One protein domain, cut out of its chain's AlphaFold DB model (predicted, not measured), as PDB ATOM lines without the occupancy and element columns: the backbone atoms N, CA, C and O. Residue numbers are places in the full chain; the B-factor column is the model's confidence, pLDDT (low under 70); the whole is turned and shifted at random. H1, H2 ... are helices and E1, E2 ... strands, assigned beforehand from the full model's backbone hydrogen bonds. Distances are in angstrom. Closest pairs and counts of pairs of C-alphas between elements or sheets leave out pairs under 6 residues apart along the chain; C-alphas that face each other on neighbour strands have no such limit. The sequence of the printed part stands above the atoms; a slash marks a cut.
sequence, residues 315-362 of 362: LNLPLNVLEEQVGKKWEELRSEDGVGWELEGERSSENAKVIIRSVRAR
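AT A GLANCE: This is residues 315 to 362 of the 362 residues of an uncharacterized protein of Chaetomium thermophilum (strain DSM 1495 / CBS 144.50 / IMI 039719) (UniProt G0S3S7). A small sheet of three very short strands, E1, E3 and E2, has two short helices off to the same side of it: H1, which starts directly where E1 ends and only grazes the sheet with its residues 319 to 322, and H2, which is not on the sheet and is steeply tilted to H1. The loop of residues 345 to 352 joins E2 and E3 as a hairpin, and residues 356 to 362 run on from E3 as a tail with no named element. The 48 printed residues hold, in chain order, E1, H1, H2, E2 and E3, with 23 residues, under half, in these elements; the class is mixed, helices and strands. The sheet's order is E1, E3, E2, all antiparallel. The whole is compact, with a radius of gyration of the C-alphas of 10.0 A and spans of 28 by 21 by 16 A.

IN THESE COORDINATES: E1 is residues 316 to 318, 7.0 A long, and begins with C-alpha 316 at (42.227, 30.082, -34.877). H1 is residues 319 to 326, 10.6 A. H2 is residues 330 to 335, 8.7 A. E2 is residues 342 to 344, 6.5 A. E3 is residues 353 to 355, 6.4 A, and ends with C-alpha 355 at (40.937, 28.924, -39.195).

HOW THE PARTS SIT: E3 is the inner strand. It is antiparallel to E1 at 158 degrees, with N 317 and O 354 3.0 A apart, and to E2 at 140 degrees, with N 344 and O 353 2.8 A apart, both within hydrogen-bond range. E1, H1, H2 and E2 form a split strand-helix-strand unit, two strands running the same way with E3 between them, and its crossover is right-handed. H1 only grazes the sheet, with residues 319 to 322; H2 is not on it. H1 and H2 are close but not clearly touching, the closest C-alphas being those of Glu 323 and Trp 330 at 6.8 A, at a steep tilt of 63 degrees. In H1 and H2 every O i to N i+4 pair is within hydrogen-bond range.

THE WHOLE: The C-alphas farthest apart are those of Glu 350 and Arg 362, 28.0 A. The printed part has no cut and no long link. The model's confidence is under 70 at residues 346 to 350 and 360 to 362.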
ATOM      1  N   LEU A 315      45.106  27.394 -33.558       87.81
ATOM      2  CA  LEU A 315      44.025  26.744 -34.317       87.81
ATOM      3  C   LEU A 315      43.105  27.770 -34.993       87.81
ATOM      4  O   LEU A 315      42.569  27.530 -36.075       87.81
ATOM      5  N   ASN A 316      42.929  28.923 -34.348       89.38
ATOM      6  CA  ASN A 316      42.227  30.082 -34.877       89.38
ATOM      7  C   ASN A 316      42.952  31.363 -34.448       89.38
ATOM      8  O   ASN A 316      43.572  31.395 -33.384       89.38
ATOM      9  N   LEU A 317      42.886  32.403 -35.278       90.12
ATOM     10  CA  LEU A 317      43.481  33.706 -34.984       90.12
ATOM     11  C   LEU A 317      42.577  34.831 -35.510       90.12
ATOM     12  O   LEU A 317      42.109  34.733 -36.647       90.12
ATOM     13  N   PRO A 318      42.325  35.901 -34.737       91.06
ATOM     14  CA  PRO A 318      41.646  37.089 -35.246       91.06
ATOM     15  C   PRO A 318      42.387  37.690 -36.445       91.06
ATOM     16  O   PRO A 318      43.619  37.790 -36.435       91.06
ATOM     17  N   LEU A 319      41.644  38.093 -37.478       89.31
ATOM     18  CA  LEU A 319      42.241  38.577 -38.723       89.31
ATOM     19  C   LEU A 319      43.087  39.844 -38.506       89.31
ATOM     20  O   LEU A 319      44.193  39.943 -39.029       89.31
ATOM     21  N   ASN A 320      42.603  40.772 -37.682       89.31
ATOM     22  CA  ASN A 320      43.301  42.014 -37.336       89.31
ATOM     23  C   ASN A 320      44.687  41.763 -36.722       89.31
ATOM     24  O   ASN A 320      45.661  42.394 -37.125       89.31
ATOM     25  N   VAL A 321      44.792  40.809 -35.794       89.06
ATOM     26  CA  VAL A 321      46.065  40.453 -35.154       89.06
ATOM     27  C   VAL A 321      47.026  39.864 -36.184       89.06
ATOM     28  O   VAL A 321      48.204  40.213 -36.192       89.06
ATOM     29  N   LEU A 322      46.541  39.004 -37.085       89.56
ATOM     30  CA  LEU A 322      47.378  38.440 -38.144       89.56
ATOM     31  C   LEU A 322      47.931  39.536 -39.067       89.56
ATOM     32  O   LEU A 322      49.138  39.590 -39.307       89.56
ATOM     33  N   GLU A 323      47.057  40.410 -39.566       90.62
ATOM     34  CA  GLU A 323      47.431  41.475 -40.500       90.62
ATOM     35  C   GLU A 323      48.357  42.511 -39.850       90.62
ATOM     36  O   GLU A 323      49.306  42.974 -40.485       90.62
ATOM     37  N   GLU A 324      48.157  42.836 -38.571       89.50
ATOM     38  CA  GLU A 324      49.018  43.761 -37.832       89.50
ATOM     39  C   GLU A 324      50.424  43.185 -37.611       89.50
ATOM     40  O   GLU A 324      51.429  43.863 -37.869       89.50
ATOM     41  N   GLN A 325      50.502  41.927 -37.166       87.81
ATOM     42  CA  GLN A 325      51.768  41.271 -36.835       87.81
ATOM     43  C   GLN A 325      52.579  40.928 -38.088       87.81
ATOM     44  O   GLN A 325      53.795  41.132 -38.118       87.81
ATOM     45  N   VAL A 326      51.925  40.453 -39.152       87.62
ATOM     46  CA  VAL A 326      52.596  40.112 -40.416       87.62
ATOM     47  C   VAL A 326      52.778  41.344 -41.308       87.62
ATOM     48  O   VAL A 326      53.719  41.404 -42.093       87.62
ATOM     49  N   GLY A 327      51.947  42.375 -41.150       85.12
ATOM     50  CA  GLY A 327      52.059  43.625 -41.896       85.12
ATOM     51  C   GLY A 327      51.602  43.546 -43.348       85.12
ATOM     52  O   GLY A 327      52.029  44.381 -44.143       85.12
ATOM     53  N   LYS A 328      50.775  42.553 -43.683       87.44
ATOM     54  CA  LYS A 328      50.167  42.355 -45.002       87.44
ATOM     55  C   LYS A 328      48.688  42.063 -44.864       87.44
ATOM     56  O   LYS A 328      48.260  41.491 -43.863       87.44
ATOM     57  N   LYS A 329      47.935  42.428 -45.898       90.06
ATOM     58  CA  LYS A 329      46.510  42.115 -45.980       90.06
ATOM     59  C   LYS A 329      46.302  40.640 -46.296       90.06
ATOM     60  O   LYS A 329      47.115  40.020 -46.980       90.06
ATOM     61  N   TRP A 330      45.164  40.100 -45.881       87.06
ATOM     62  CA  TRP A 330      44.772  38.712 -46.123       87.06
ATOM     63  C   TRP A 330      44.913  38.257 -47.581       87.06
ATOM     64  O   TRP A 330      45.363  37.146 -47.855       87.06
ATOM     65  N   GLU A 331      44.532  39.114 -48.531       87.06
ATOM     66  CA  GLU A 331      44.588  38.785 -49.959       87.06
ATOM     67  C   GLU A 331      46.022  38.560 -50.440       87.06
ATOM     68  O   GLU A 331      46.271  37.599 -51.164       87.06
ATOM     69  N   GLU A 332      46.952  39.393 -49.974       86.50
ATOM     70  CA  GLU A 332      48.382  39.302 -50.281       86.50
ATOM     71  C   GLU A 332      49.005  38.066 -49.623       86.50
ATOM     72  O   GLU A 332      49.791  37.359 -50.246       86.50
ATOM     73  N   LEU A 333      48.606  37.739 -48.387       85.81
ATOM     74  CA  LEU A 333      49.055  36.517 -47.706       85.81
ATOM     75  C   LEU A 333      48.625  35.251 -48.462       85.81
ATOM     76  O   LEU A 333      49.358  34.263 -48.529       85.81
ATOM     77  N   ARG A 334      47.431  35.264 -49.062       85.44
ATOM     78  CA  ARG A 334      46.937  34.124 -49.837       85.44
ATOM     79  C   ARG A 334      47.593  34.032 -51.213       85.44
ATOM     80  O   ARG A 334      47.916  32.924 -51.643       85.44
ATOM     81  N   SER A 335      47.757  35.157 -51.910       85.44
ATOM     82  CA  SER A 335      48.302  35.183 -53.272       85.44
ATOM     83  C   SER A 335      49.820  35.008 -53.305       85.44
ATOM     84  O   SER A 335      50.315  34.218 -54.109       85.44
ATOM     85  N   GLU A 336      50.553  35.696 -52.429       81.19
ATOM     86  CA  GLU A 336      52.018  35.739 -52.443       81.19
ATOM     87  C   GLU A 336      52.638  34.679 -51.529       81.19
ATOM     88  O   GLU A 336      53.529  33.948 -51.955       81.19
ATOM     89  N   ASP A 337      52.142  34.548 -50.294       80.75
ATOM     90  CA  ASP A 337      52.710  33.617 -49.304       80.75
ATOM     91  C   ASP A 337      52.070  32.215 -49.365       80.75
ATOM     92  O   ASP A 337      52.525  31.272 -48.709       80.75
ATOM     93  N   GLY A 338      51.027  32.038 -50.185       81.56
ATOM     94  CA  GLY A 338      50.394  30.742 -50.442       81.56
ATOM     95  C   GLY A 338      49.756  30.112 -49.201       81.56
ATOM     96  O   GLY A 338      49.750  28.883 -49.072       81.56
ATOM     97  N   VAL A 339      49.257  30.942 -48.283       83.69
ATOM     98  CA  VAL A 339      48.669  30.500 -47.016       83.69
ATOM     99  C   VAL A 339      47.375  29.717 -47.268       83.69
ATOM    100  O   VAL A 339      46.431  30.210 -47.881       83.69
ATOM    101  N   GLY A 340      47.332  28.469 -46.793       82.38
ATOM    102  CA  GLY A 340      46.212  27.538 -46.997       82.38
ATOM    103  C   GLY A 340      45.119  27.597 -45.924       82.38
ATOM    104  O   GLY A 340      44.509  26.568 -45.641       82.38
ATOM    105  N   TRP A 341      44.940  28.740 -45.263       88.19
ATOM    106  CA  TRP A 341      44.002  28.901 -44.148       88.19
ATOM    107  C   TRP A 341      42.644  29.430 -44.632       88.19
ATOM    108  O   TRP A 341      42.550  30.061 -45.686       88.19
ATOM    109  N   GLU A 342      41.584  29.148 -43.877       85.88
ATOM    110  CA  GLU A 342      40.210  29.542 -44.216       85.88
ATOM    111  C   GLU A 342      39.791  30.770 -43.405       85.88
ATOM    112  O   GLU A 342      40.189  30.912 -42.251       85.88
ATOM    113  N   LEU A 343      38.987  31.654 -43.995       87.00
ATOM    114  CA  LEU A 343      38.417  32.803 -43.292       87.00
ATOM    115  C   LEU A 343      37.003  32.452 -42.817       87.00
ATOM    116  O   LEU A 343      36.163  32.053 -43.622       87.00
ATOM    117  N   GLU A 344      36.747  32.624 -41.527       84.19
ATOM    118  CA  GLU A 344      35.443  32.484 -40.890       84.19
ATOM    119  C   GLU A 344      34.907  33.874 -40.517       84.19
ATOM    120  O   GLU A 344      35.537  34.618 -39.761       84.19
ATOM    121  N   GLY A 345      33.738  34.221 -41.064       77.12
ATOM    122  CA  GLY A 345      33.097  35.531 -40.904       77.12
ATOM    123  C   GLY A 345      33.309  36.484 -42.088       77.12
ATOM    124  O   GLY A 345      34.185  36.290 -42.934       77.12
ATOM    125  N   GLU A 346      32.478  37.526 -42.169       69.56
ATOM    126  CA  GLU A 346      32.665  38.612 -43.138       69.56
ATOM    127  C   GLU A 346      33.893  39.454 -42.768       69.56
ATOM    128  O   GLU A 346      34.100  39.766 -41.599       69.56
ATOM    129  N   ARG A 347      34.682  39.887 -43.763       63.12
ATOM    130  CA  ARG A 347      35.918  40.674 -43.546       63.12
ATOM    131  C   ARG A 347      35.724  41.954 -42.733       63.12
ATOM    132  O   ARG A 347      36.662  42.387 -42.079       63.12
ATOM    133  N   SER A 348      34.547  42.570 -42.825       60.41
ATOM    134  CA  SER A 348      34.215  43.802 -42.100       60.41
ATOM    135  C   SER A 348      33.653  43.548 -40.702       60.41
ATOM    136  O   SER A 348      33.383  44.502 -39.980       60.41
ATOM    137  N   SER A 349      33.470  42.287 -40.308       64.31
ATOM    138  CA  SER A 349      33.061  41.944 -38.954       64.31
ATOM    139  C   SER A 349      34.272  41.974 -38.024       64.31
ATOM    140  O   SER A 349      35.289  41.342 -38.304       64.31
ATOM    141  N   GLU A 350      34.142  42.627 -36.867       65.19
ATOM    142  CA  GLU A 350      35.135  42.574 -35.778       65.19
ATOM    143  C   GLU A 350      35.422  41.134 -35.303       65.19
ATOM    144  O   GLU A 350      36.446  40.871 -34.677       65.19
ATOM    145  N   ASN A 351      34.546  40.183 -35.649       70.44
ATOM    146  CA  ASN A 351      34.681  38.761 -35.348       70.44
ATOM    147  C   ASN A 351      35.315  37.927 -36.476       70.44
ATOM    148  O   ASN A 351      35.297  36.698 -36.374       70.44
ATOM    149  N   ALA A 352      35.872  38.542 -37.526       82.94
ATOM    150  CA  ALA A 352      36.564  37.813 -38.587       82.94
ATOM    151  C   ALA A 352      37.775  37.044 -38.029       82.94
ATOM    152  O   ALA A 352      38.699  37.622 -37.442       82.94
ATOM    153  N   LYS A 353      37.782  35.724 -38.222       86.62
ATOM    154  CA  LYS A 353      38.823  34.821 -37.718       86.62
ATOM    155  C   LYS A 353      39.369  33.965 -38.842       86.62
ATOM    156  O   LYS A 353      38.665  33.592 -39.771       86.62
ATOM    157  N   VAL A 354      40.643  33.628 -38.742       87.00
ATOM    158  CA  VAL A 354      41.315  32.711 -39.651       87.00
ATOM    159  C   VAL A 354      41.401  31.347 -38.981       87.00
ATOM    160  O   VAL A 354      41.960  31.234 -37.891       87.00
ATOM    161  N   ILE A 355      40.854  30.319 -39.627       86.31
ATOM    162  CA  ILE A 355      40.937  28.924 -39.195       86.31
ATOM    163  C   ILE A 355      42.162  28.277 -39.839       86.31
ATOM    164  O   ILE A 355      42.286  28.175 -41.065       86.31
ATOM    165  N   ILE A 356      43.053  27.777 -38.991       85.94
ATOM    166  CA  ILE A 356      44.312  27.158 -39.384       85.94
ATOM    167  C   ILE A 356      44.114  25.640 -39.399       85.94
ATOM    168  O   ILE A 356      44.109  24.984 -38.362       85.94
ATOM    169  N   ARG A 357      43.943  25.065 -40.594       74.62
ATOM    170  CA  ARG A 357      43.781  23.605 -40.776       74.62
ATOM    171  C   ARG A 357      45.051  22.896 -41.240       74.62
ATOM    172  O   ARG A 357      45.152  21.678 -41.138       74.62
ATOM    173  N   SER A 358      46.021  23.637 -41.779       73.00
ATOM    174  CA  SER A 358      47.300  23.074 -42.212       73.00
ATOM    175  C   SER A 358      48.437  24.088 -42.132       73.00
ATOM    176  O   SER A 358      48.255  25.283 -42.370       73.00
ATOM    177  N   VAL A 359      49.640  23.592 -41.844       72.69
ATOM    178  CA  VAL A 359      50.872  24.385 -41.871       72.69
ATOM    179  C   VAL A 359      51.348  24.473 -43.323       72.69
ATOM    180  O   VAL A 359      52.193  23.696 -43.764       72.69
ATOM    181  N   ARG A 360      50.761  25.385 -44.101       67.12
ATOM    182  CA  ARG A 360      51.197  25.696 -45.469       67.12
ATOM    183  C   ARG A 360      51.498  27.188 -45.580       67.12
ATOM    184  O   ARG A 360      50.586  27.997 -45.459       67.12
ATOM    185  N   ALA A 361      52.767  27.509 -45.815       63.47
ATOM    186  CA  ALA A 361      53.248  28.809 -46.280       63.47
ATOM    187  C   ALA A 361      54.454  28.544 -47.196       63.47
ATOM    188  O   ALA A 361      55.274  27.672 -46.869       63.47
ATOM    189  N   ARG A 362      54.507  29.209 -48.355       53.34
ATOM    190  CA  ARG A 362      55.589  29.029 -49.335       53.34
ATOM    191  C   ARG A 362      56.893  29.632 -48.842       53.34
ATOM    192  O   ARG A 362      56.853  30.651 -48.119       53.34
TER     193      ARG A 362